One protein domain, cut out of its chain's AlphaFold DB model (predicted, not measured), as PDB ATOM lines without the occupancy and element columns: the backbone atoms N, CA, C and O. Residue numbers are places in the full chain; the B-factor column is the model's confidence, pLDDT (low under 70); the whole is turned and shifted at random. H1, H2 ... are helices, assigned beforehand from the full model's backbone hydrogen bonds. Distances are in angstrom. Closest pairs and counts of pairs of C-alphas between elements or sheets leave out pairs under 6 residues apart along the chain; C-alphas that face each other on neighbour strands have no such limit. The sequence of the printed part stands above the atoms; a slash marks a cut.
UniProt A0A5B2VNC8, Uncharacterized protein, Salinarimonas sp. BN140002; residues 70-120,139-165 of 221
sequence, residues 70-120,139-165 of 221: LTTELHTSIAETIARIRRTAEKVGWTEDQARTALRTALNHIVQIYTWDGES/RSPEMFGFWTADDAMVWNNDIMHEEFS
ATOM      1  N   LEU A  70      18.931 -10.945  23.752       77.12
ATOM      2  CA  LEU A  70      18.110 -11.875  22.980       77.12
ATOM      3  C   LEU A  70      17.705 -13.092  23.818       77.12
ATOM      4  O   LEU A  70      16.542 -13.497  23.833       77.12
ATOM      5  N   THR A  71      18.653 -13.658  24.564       77.75
ATOM      6  CA  THR A  71      18.380 -14.801  25.436       77.75
ATOM      7  C   THR A  71      17.477 -14.420  26.619       77.75
ATOM      8  O   THR A  71      16.623 -15.210  27.034       77.75
ATOM      9  N   THR A  72      17.607 -13.208  27.159       80.38
ATOM     10  CA  THR A  72      16.701 -12.710  28.211       80.38
ATOM     11  C   THR A  72      15.272 -12.531  27.698       80.38
ATOM     12  O   THR A  72      14.319 -12.937  28.369       80.38
ATOM     13  N   GLU A  73      15.110 -11.984  26.497       81.12
ATOM     14  CA  GLU A  73      13.809 -11.843  25.835       81.12
ATOM     15  C   GLU A  73      13.186 -13.217  25.533       81.12
ATOM     16  O   GLU A  73      12.016 -13.450  25.844       81.12
ATOM     17  N   LEU A  74      13.984 -14.177  25.049       84.44
ATOM     18  CA  LEU A  74      13.551 -15.563  24.837       84.44
ATOM     19  C   LEU A  74      13.060 -16.214  26.139       84.44
ATOM     20  O   LEU A  74      12.003 -16.843  26.176       84.44
ATOM     21  N   HIS A  75      13.804 -16.069  27.236       83.38
ATOM     22  CA  HIS A  75      13.374 -16.612  28.525       83.38
ATOM     23  C   HIS A  75      12.081 -15.964  29.027       83.38
ATOM     24  O   HIS A  75      11.228 -16.656  29.589       83.38
ATOM     25  N   THR A  76      11.933 -14.655  28.816       86.12
ATOM     26  CA  THR A  76      10.744 -13.900  29.223       86.12
ATOM     27  C   THR A  76       9.517 -14.360  28.438       86.12
ATOM     28  O   THR A  76       8.521 -14.745  29.054       86.12
ATOM     29  N   SER A  77       9.613 -14.452  27.108       86.81
ATOM     30  CA  SER A  77       8.509 -14.914  26.253       86.81
ATOM     31  C   SER A  77       8.081 -16.349  26.586       86.81
ATOM     32  O   SER A  77       6.885 -16.632  26.716       86.81
ATOM     33  N   ILE A  78       9.033 -17.258  26.843       89.31
ATOM     34  CA  ILE A  78       8.739 -18.627  27.297       89.31
ATOM     35  C   ILE A  78       7.998 -18.614  28.643       89.31
ATOM     36  O   ILE A  78       6.993 -19.314  28.807       89.31
ATOM     37  N   ALA A  79       8.477 -17.839  29.619       88.81
ATOM     38  CA  ALA A  79       7.878 -17.783  30.949       88.81
ATOM     39  C   ALA A  79       6.441 -17.231  30.913       88.81
ATOM     40  O   ALA A  79       5.540 -17.808  31.534       88.81
ATOM     41  N   GLU A  80       6.210 -16.162  30.151       88.94
ATOM     42  CA  GLU A  80       4.891 -15.556  29.956       88.94
ATOM     43  C   GLU A  80       3.921 -16.510  29.257       88.94
ATOM     44  O   GLU A  80       2.792 -16.703  29.725       88.94
ATOM     45  N   THR A  81       4.388 -17.193  28.210       91.62
ATOM     46  CA  THR A  81       3.627 -18.216  27.483       91.62
ATOM     47  C   THR A  81       3.168 -19.333  28.423       91.62
ATOM     48  O   THR A  81       1.980 -19.670  28.471       91.62
ATOM     49  N   ILE A  82       4.081 -19.883  29.235       92.50
ATOM     50  CA  ILE A  82       3.760 -20.943  30.204       92.50
ATOM     51  C   ILE A  82       2.733 -20.448  31.226       92.50
ATOM     52  O   ILE A  82       1.754 -21.146  31.510       92.50
ATOM     53  N   ALA A  83       2.938 -19.252  31.785       91.62
ATOM     54  CA  ALA A  83       2.039 -18.684  32.781       91.62
ATOM     55  C   ALA A  83       0.629 -18.471  32.212       91.62
ATOM     56  O   ALA A  83      -0.362 -18.811  32.865       91.62
ATOM     57  N   ARG A  84       0.524 -17.955  30.986       91.94
ATOM     58  CA  ARG A  84      -0.759 -17.697  30.330       91.94
ATOM     59  C   ARG A  84      -1.502 -18.976  29.965       91.94
ATOM     60  O   ARG A  84      -2.707 -19.059  30.221       91.94
ATOM     61  N   ILE A  85      -0.803 -19.984  29.438       92.25
ATOM     62  CA  ILE A  85      -1.413 -21.285  29.136       92.25
ATOM     63  C   ILE A  85      -1.923 -21.945  30.416       92.25
ATOM     64  O   ILE A  85      -3.060 -22.406  30.432       92.25
ATOM     65  N   ARG A  86      -1.153 -21.919  31.512       92.00
ATOM     66  CA  ARG A  86      -1.600 -22.467  32.806       92.00
ATOM     67  C   ARG A  86      -2.862 -21.782  33.328       92.00
ATOM     68  O   ARG A  86      -3.845 -22.465  33.595       92.00
ATOM     69  N   ARG A  87      -2.874 -20.444  33.391       91.94
ATOM     70  CA  ARG A  87      -4.057 -19.677  33.833       91.94
ATOM     71  C   ARG A  87      -5.289 -19.989  32.983       91.94
ATOM     72  O   ARG A  87      -6.400 -20.064  33.502       91.94
ATOM     73  N   THR A  88      -5.102 -20.160  31.677       90.56
ATOM     74  CA  THR A  88      -6.209 -20.459  30.760       90.56
ATOM     75  C   THR A  88      -6.693 -21.895  30.916       90.56
ATOM     76  O   THR A  88      -7.900 -22.115  30.992       90.56
ATOM     77  N   ALA A  89      -5.773 -22.853  31.038       92.06
ATOM     78  CA  ALA A  89      -6.092 -24.253  31.281       92.06
ATOM     79  C   ALA A  89      -6.921 -24.419  32.563       92.06
ATOM     80  O   ALA A  89      -7.957 -25.078  32.539       92.06
ATOM     81  N   GLU A  90      -6.529 -23.743  33.647       92.12
ATOM     82  CA  GLU A  90      -7.279 -23.717  34.909       92.12
ATOM     83  C   GLU A  90      -8.663 -23.073  34.742       92.12
ATOM     84  O   GLU A  90      -9.669 -23.630  35.179       92.12
ATOM     85  N   LYS A  91      -8.742 -21.921  34.063       92.62
ATOM     86  CA  LYS A  91      -9.994 -21.174  33.861       92.62
ATOM     87  C   LYS A  91     -11.010 -21.914  32.988       92.62
ATOM     88  O   LYS A  91     -12.215 -21.775  33.199       92.62
ATOM     89  N   VAL A  92     -10.543 -22.624  31.963       91.25
ATOM     90  CA  VAL A  92     -11.393 -23.330  30.988       91.25
ATOM     91  C   VAL A  92     -11.629 -24.789  31.401       91.25
ATOM     92  O   VAL A  92     -12.550 -25.417  30.886       91.25
ATOM     93  N   GLY A  93     -10.863 -25.312  32.362       92.19
ATOM     94  CA  GLY A  93     -10.963 -26.703  32.807       92.19
ATOM     95  C   GLY A  93     -10.361 -27.679  31.798       92.19
ATOM     96  O   GLY A  93     -10.945 -28.724  31.522       92.19
ATOM     97  N   TRP A  94      -9.223 -27.325  31.200       91.69
ATOM     98  CA  TRP A  94      -8.518 -28.214  30.282       91.69
ATOM     99  C   TRP A  94      -7.955 -29.439  30.993       91.69
ATOM    100  O   TRP A  94      -7.495 -29.381  32.132       91.69
ATOM    101  N   THR A  95      -7.936 -30.547  30.262       94.50
ATOM    102  CA  THR A  95      -7.183 -31.740  30.656       94.50
ATOM    103  C   THR A  95      -5.676 -31.490  30.556       94.50
ATOM    104  O   THR A  95      -5.222 -30.602  29.826       94.50
ATOM    105  N   GLU A  96      -4.883 -32.298  31.264       93.44
ATOM    106  CA  GLU A  96      -3.419 -32.214  31.211       93.44
ATOM    107  C   GLU A  96      -2.892 -32.367  29.776       93.44
ATOM    108  O   GLU A  96      -2.018 -31.608  29.355       93.44
ATOM    109  N   ASP A  97      -3.470 -33.286  28.998       93.88
ATOM    110  CA  ASP A  97      -3.074 -33.526  27.609       93.88
ATOM    111  C   ASP A  97      -3.329 -32.306  26.720       93.88
ATOM    112  O   ASP A  97      -2.479 -31.935  25.913       93.88
ATOM    113  N   GLN A  98      -4.460 -31.620  26.898       92.50
ATOM    114  CA  GLN A  98      -4.764 -30.392  26.158       92.50
ATOM    115  C   GLN A  98      -3.783 -29.269  26.511       92.50
ATOM    116  O   GLN A  98      -3.240 -28.625  25.612       92.50
ATOM    117  N   ALA A  99      -3.505 -29.064  27.801       92.25
ATOM    118  CA  ALA A  99      -2.532 -28.069  28.246       92.25
ATOM    119  C   ALA A  99      -1.117 -28.381  27.729       92.25
ATOM    120  O   ALA A  99      -0.400 -27.478  27.293       92.25
ATOM    121  N   ARG A 100      -0.725 -29.661  27.717       92.25
ATOM    122  CA  ARG A 100       0.564 -30.121  27.182       92.25
ATOM    123  C   ARG A 100       0.666 -29.896  25.677       92.25
ATOM    124  O   ARG A 100       1.705 -29.436  25.211       92.25
ATOM    125  N   THR A 101      -0.397 -30.179  24.929       93.25
ATOM    126  CA  THR A 101      -0.462 -29.905  23.489       93.25
ATOM    127  C   THR A 101      -0.329 -28.410  23.209       93.25
ATOM    128  O   THR A 101       0.508 -28.027  22.398       93.25
ATOM    129  N   ALA A 102      -1.056 -27.557  23.940       92.50
ATOM    130  CA  ALA A 102      -0.927 -26.105  23.816       92.50
ATOM    131  C   ALA A 102       0.506 -25.625  24.095       92.50
ATOM    132  O   ALA A 102       1.074 -24.883  23.298       92.50
ATOM    133  N   LEU A 103       1.117 -26.093  25.191       93.44
ATOM    134  CA  LEU A 103       2.503 -25.764  25.543       93.44
ATOM    135  C   LEU A 103       3.489 -26.202  24.461       93.44
ATOM    136  O   LEU A 103       4.383 -25.441  24.104       93.44
ATOM    137  N   ARG A 104       3.332 -27.417  23.928       93.88
ATOM    138  CA  ARG A 104       4.211 -27.943  22.881       93.88
ATOM    139  C   ARG A 104       4.135 -27.093  21.619       93.88
ATOM    140  O   ARG A 104       5.175 -26.741  21.072       93.88
ATOM    141  N   THR A 105       2.926 -26.756  21.176       92.69
ATOM    142  CA  THR A 105       2.729 -25.907  19.998       92.69
ATOM    143  C   THR A 105       3.310 -24.515  20.218       92.69
ATOM    144  O   THR A 105       4.016 -24.015  19.349       92.69
ATOM    145  N   ALA A 106       3.088 -23.929  21.396       93.06
ATOM    146  CA  ALA A 106       3.622 -22.620  21.746       93.06
ATOM    147  C   ALA A 106       5.161 -22.601  21.727       93.06
ATOM    148  O   ALA A 106       5.764 -21.769  21.059       93.06
ATOM    149  N   LEU A 107       5.807 -23.563  22.392       92.00
ATOM    150  CA  LEU A 107       7.270 -23.653  22.430       92.00
ATOM    151  C   LEU A 107       7.875 -23.925  21.051       92.00
ATOM    152  O   LEU A 107       8.893 -23.334  20.712       92.00
ATOM    153  N   ASN A 108       7.249 -24.788  20.246       89.69
ATOM    154  CA  ASN A 108       7.700 -25.027  18.876       89.69
ATOM    155  C   ASN A 108       7.637 -23.750  18.034       89.69
ATOM    156  O   ASN A 108       8.553 -23.502  17.258       89.69
ATOM    157  N   HIS A 109       6.583 -22.947  18.197       89.75
ATOM    158  CA  HIS A 109       6.441 -21.684  17.482       89.75
ATOM    159  C   HIS A 109       7.507 -20.664  17.907       89.75
ATOM    160  O   HIS A 109       8.166 -20.092  17.043       89.75
ATOM    161  N   ILE A 110       7.755 -20.528  19.217       88.88
ATOM    162  CA  ILE A 110       8.835 -19.678  19.740       88.88
ATOM    163  C   ILE A 110      10.178 -20.099  19.141       88.88
ATOM    164  O   ILE A 110      10.887 -19.279  18.568       88.88
ATOM    165  N   VAL A 111      10.511 -21.390  19.214       86.75
ATOM    166  CA  VAL A 111      11.768 -21.905  18.655       86.75
ATOM    167  C   VAL A 111      11.859 -21.615  17.160       86.75
ATOM    168  O   VAL A 111      12.885 -21.108  16.732       86.75
ATOM    169  N   GLN A 112      10.799 -21.869  16.385       84.00
ATOM    170  CA  GLN A 112      10.792 -21.602  14.944       84.00
ATOM    171  C   GLN A 112      11.106 -20.146  14.610       84.00
ATOM    172  O   GLN A 112      11.859 -19.924  13.671       84.00
ATOM    173  N   ILE A 113      10.576 -19.180  15.367       83.19
ATOM    174  CA  ILE A 113      10.855 -17.756  15.144       83.19
ATOM    175  C   ILE A 113      12.311 -17.424  15.490       83.19
ATOM    176  O   ILE A 113      13.007 -16.813  14.686       83.19
ATOM    177  N   TYR A 114      12.804 -17.857  16.654       79.12
ATOM    178  CA  TYR A 114      14.180 -17.555  17.073       79.12
ATOM    179  C   TYR A 114      15.246 -18.288  16.248       79.12
ATOM    180  O   TYR A 114      16.385 -17.831  16.178       79.12
ATOM    181  N   THR A 115      14.906 -19.421  15.631       79.75
ATOM    182  CA  THR A 115      15.795 -20.154  14.717       79.75
ATOM    183  C   THR A 115      15.473 -19.896  13.246       79.75
ATOM    184  O   THR A 115      15.947 -20.648  12.396       79.75
ATOM    185  N   TRP A 116      14.631 -18.906  12.938       79.50
ATOM    186  CA  TRP A 116      14.231 -18.611  11.567       79.50
ATOM    187  C   TRP A 116      15.420 -18.074  10.769       79.50
ATOM    188  O   TRP A 116      16.095 -17.136  11.188       79.50
ATOM    189  N   ASP A 117      15.676 -18.676   9.612       76.31
ATOM    190  CA  ASP A 117      16.799 -18.348   8.729       76.31
ATOM    191  C   ASP A 117      16.444 -17.326   7.639       76.31
ATOM    192  O   ASP A 117      17.314 -16.922   6.870       76.31
ATOM    193  N   GLY A 118      15.183 -16.892   7.571       74.56
ATOM    194  CA  GLY A 118      14.686 -15.985   6.536       74.56
ATOM    195  C   GLY A 118      14.143 -16.681   5.285       74.56
ATOM    196  O   GLY A 118      13.473 -16.033   4.483       74.56
ATOM    197  N   GLU A 119      14.396 -17.981   5.114       72.62
ATOM    198  CA  GLU A 119      14.029 -18.740   3.908       72.62
ATOM    199  C   GLU A 119      12.896 -19.744   4.165       72.62
ATOM    200  O   GLU A 119      12.147 -20.088   3.250       72.62
ATOM    201  N   SER A 120      12.748 -20.206   5.408       75.44
ATOM    202  CA  SER A 120      11.762 -21.225   5.779       75.44
ATOM    203  C   SER A 120      10.381 -20.635   6.092       75.44
ATOM    204  O   SER A 120      10.258 -19.764   6.945       75.44
ATOM    205  N   ARG A 139     -11.137 -21.932  20.817       80.06
ATOM    206  CA  ARG A 139      -9.887 -22.298  20.142       80.06
ATOM    207  C   ARG A 139      -9.462 -23.710  20.533       80.06
ATOM    208  O   ARG A 139      -9.553 -24.092  21.700       80.06
ATOM    209  N   SER A 140      -8.947 -24.473  19.567       88.75
ATOM    210  CA  SER A 140      -8.243 -25.715  19.891       88.75
ATOM    211  C   SER A 140      -7.024 -25.397  20.774       88.75
ATOM    212  O   SER A 140      -6.457 -24.304  20.655       88.75
ATOM    213  N   PRO A 141      -6.582 -26.323  21.645       89.62
ATOM    214  CA  PRO A 141      -5.396 -26.100  22.470       89.62
ATOM    215  C   PRO A 141      -4.155 -25.755  21.637       89.62
ATOM    216  O   PRO A 141      -3.368 -24.901  22.034       89.62
ATOM    217  N   GLU A 142      -4.016 -26.353  20.452       90.44
ATOM    218  CA  GLU A 142      -2.939 -26.050  19.500       90.44
ATOM    219  C   GLU A 142      -2.983 -24.594  19.031       90.44
ATOM    220  O   GLU A 142      -1.988 -23.883  19.156       90.44
ATOM    221  N   MET A 143      -4.144 -24.130  18.557       89.06
ATOM    222  CA  MET A 143      -4.320 -22.744  18.121       89.06
ATOM    223  C   MET A 143      -4.103 -21.773  19.275       89.06
ATOM    224  O   MET A 143      -3.472 -20.736  19.099       89.06
ATOM    225  N   PHE A 144      -4.601 -22.096  20.469       89.31
ATOM    226  CA  PHE A 144      -4.367 -21.264  21.642       89.31
ATOM    227  C   PHE A 144      -2.877 -21.181  21.992       89.31
ATOM    228  O   PHE A 144      -2.394 -20.094  22.291       89.31
ATOM    229  N   GLY A 145      -2.153 -22.301  21.928       87.44
ATOM    230  CA  GLY A 145      -0.707 -22.347  22.126       87.44
ATOM    231  C   GLY A 145       0.041 -21.464  21.131       87.44
ATOM    232  O   GLY A 145       0.827 -20.621  21.550       87.44
ATOM    233  N   PHE A 146      -0.266 -21.603  19.838       89.69
ATOM    234  CA  PHE A 146       0.297 -20.769  18.773       89.69
ATOM    235  C   PHE A 146       0.061 -19.276  19.030       89.69
ATOM    236  O   PHE A 146       1.017 -18.525  19.149       89.69
ATOM    237  N   TRP A 147      -1.196 -18.860  19.219       88.69
ATOM    238  CA  TRP A 147      -1.540 -17.452  19.460       88.69
ATOM    239  C   TRP A 147      -0.974 -16.905  20.771       88.69
ATOM    240  O   TRP A 147      -0.704 -15.718  20.875       88.69
ATOM    241  N   THR A 148      -0.836 -17.750  21.793       88.38
ATOM    242  CA  THR A 148      -0.233 -17.341  23.066       88.38
ATOM    243  C   THR A 148       1.257 -17.093  22.906       88.38
ATOM    244  O   THR A 148       1.744 -16.117  23.461       88.38
ATOM    245  N   ALA A 149       1.957 -17.957  22.166       87.94
ATOM    246  CA  ALA A 149       3.351 -17.734  21.810       87.94
ATOM    247  C   ALA A 149       3.497 -16.485  20.940       87.94
ATOM    248  O   ALA A 149       4.297 -15.634  21.286       87.94
ATOM    249  N   ASP A 150       2.686 -16.343  19.890       85.62
ATOM    250  CA  ASP A 150       2.686 -15.168  19.013       85.62
ATOM    251  C   ASP A 150       2.494 -13.878  19.825       85.62
ATOM    252  O   ASP A 150       3.353 -13.016  19.795       85.62
ATOM    253  N   ASP A 151       1.471 -13.789  20.681       85.12
ATOM    254  CA  ASP A 151       1.201 -12.600  21.510       85.12
ATOM    255  C   ASP A 151       2.232 -12.382  22.640       85.12
ATOM    256  O   ASP A 151       2.481 -11.252  23.039       85.12
ATOM    257  N   ALA A 152       2.860 -13.441  23.164       82.94
ATOM    258  CA  ALA A 152       3.985 -13.312  24.103       82.94
ATOM    259  C   ALA A 152       5.295 -12.914  23.400       82.94
ATOM    260  O   ALA A 152       6.225 -12.426  24.037       82.94
ATOM    261  N   MET A 153       5.374 -13.150  22.090       77.88
ATOM    262  CA  MET A 153       6.459 -12.711  21.223       77.88
ATOM    263  C   MET A 153       6.168 -11.377  20.541       77.88
ATOM    264  O   MET A 153       7.103 -10.774  20.018       77.88
ATOM    265  N   VAL A 154       4.912 -10.907  20.551       59.19
ATOM    266  CA  VAL A 154       4.489  -9.622  19.993       59.19
ATOM    267  C   VAL A 154       5.282  -8.516  20.683       59.19
ATOM    268  O   VAL A 154       4.965  -8.059  21.777       59.19
ATOM    269  N   TRP A 155       6.353  -8.124  19.995       53.38
ATOM    270  CA  TRP A 155       6.800  -6.754  19.776       53.38
ATOM    271  C   TRP A 155       6.896  -5.878  21.032       53.38
ATOM    272  O   TRP A 155       6.617  -4.685  20.987       53.38
ATOM    273  N   ASN A 156       7.326  -6.446  22.161       42.00
ATOM    274  CA  ASN A 156       7.496  -5.711  23.420       42.00
ATOM    275  C   ASN A 156       8.729  -4.782  23.434       42.00
ATOM    276  O   ASN A 156       9.070  -4.222  24.472       42.00
ATOM    277  N   ASN A 157       9.392  -4.597  22.291       45.69
ATOM    278  CA  ASN A 157      10.473  -3.639  22.120       45.69
ATOM    279  C   ASN A 157      10.387  -2.997  20.730       45.69
ATOM    280  O   ASN A 157      10.813  -3.589  19.740       45.69
ATOM    281  N   ASP A 158       9.958  -1.730  20.684       49.31
ATOM    282  CA  ASP A 158      10.214  -0.816  19.556       49.31
ATOM    283  C   ASP A 158      11.713  -0.774  19.169       49.31
ATOM    284  O   ASP A 158      12.073  -0.395  18.060       49.31
ATOM    285  N   ILE A 159      12.600  -1.235  20.057       42.28
ATOM    286  CA  ILE A 159      14.054  -1.310  19.876       42.28
ATOM    287  C   ILE A 159      14.466  -2.359  18.824       42.28
ATOM    288  O   ILE A 159      15.351  -2.094  18.014       42.28
ATOM    289  N   MET A 160      13.790  -3.514  18.752       40.81
ATOM    290  CA  MET A 160      14.076  -4.523  17.714       40.81
ATOM    291  C   MET A 160      13.590  -4.082  16.323       40.81
ATOM    292  O   MET A 160      14.056  -4.607  15.311       40.81
ATOM    293  N   HIS A 161      12.687  -3.093  16.255       45.56
ATOM    294  CA  HIS A 161      12.293  -2.468  14.993       45.56
ATOM    295  C   HIS A 161      13.375  -1.533  14.429       45.56
ATOM    296  O   HIS A 161      13.462  -1.404  13.208       45.56
ATOM    297  N   GLU A 162      14.202  -0.907  15.273       41.12
ATOM    298  CA  GLU A 162      15.240   0.034  14.826       41.12
ATOM    299  C   GLU A 162      16.561  -0.647  14.440       41.12
ATOM    300  O   GLU A 162      17.178  -0.254  13.448       41.12
ATOM    301  N   GLU A 163      17.008  -1.677  15.168       41.09
ATOM    302  CA  GLU A 163      18.356  -2.233  14.945       41.09
ATOM    303  C   GLU A 163      18.476  -3.127  13.702       41.09
ATOM    304  O   GLU A 163      19.567  -3.237  13.137       41.09
ATOM    305  N   PHE A 164      17.378  -3.716  13.217       38.16
ATOM    306  CA  PHE A 164      17.441  -4.670  12.104       38.16
ATOM    307  C   PHE A 164      17.135  -4.115  10.715       38.16
ATOM    308  O   PHE A 164      17.256  -4.871   9.753       38.16
ATOM    309  N   SER A 165      16.825  -2.822  10.543       36.69
ATOM    310  CA  SER A 165      16.798  -2.243   9.188       36.69
ATOM    311  C   SER A 165      16.605  -0.723   9.144       36.69
ATOM    312  O   SER A 165      15.671  -0.168   9.707       36.69
TER     313      SER A 165
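What this domain is: This is residues 70 to 120 and 139 to 165 of the 221 residues of an uncharacterized protein of Salinarimonas sp. BN140002 (UniProt A0A5B2VNC8). H1 and H2 form a long helical hairpin, with the shorter H3 packed aslant on both as a three-helix bundle; tiny H4 sits apart from them at the end of the printed part. The 78 residues printed are all helix in class, with four named helices in the order H1, H2, H3, H4 and no named strand. The whole is elongated, 44 by 24 by 20 A, and only just compact, close to loose, with a radius of gyration of the C-alphas of 13.5 A.

Where its parts are: H1, residues 70 to 92, spans 32.6 A from C-alpha 70 at (18.110, -11.875, 22.980). H2, residues 96 to 114, spans 26.9 A; H3, residues 141 to 153, 17.9 A. H4, residues 158 to 163, ends at C-alpha 163 at (18.356, -2.233, 14.945).

How they stand to each other: H1 and H2 touch at a shallow tilt of 23 degrees, opposite ways; their closest C-alphas, Ala 89 and Ala 99, are 6.0 A apart. H1 touches H3 with residues 77 to 85 alone, at a steep tilt of 39 degrees, closest at C-alphas 77 and 152, 5.3 A. H2 and H3 touch at 40 degrees, steep, the same way, closest at C-alphas 102 and 145, 4.1 A. Every O i to N i+4 pair is within hydrogen-bond range in H1, H2 and H3, and 1 of 2 in H4.

The domain as a whole: Residues 121 to 138 are not printed; C-alphas 120 and 139 are 26.0 A apart across the cut. Residues 154 to 165 have pLDDT under 70.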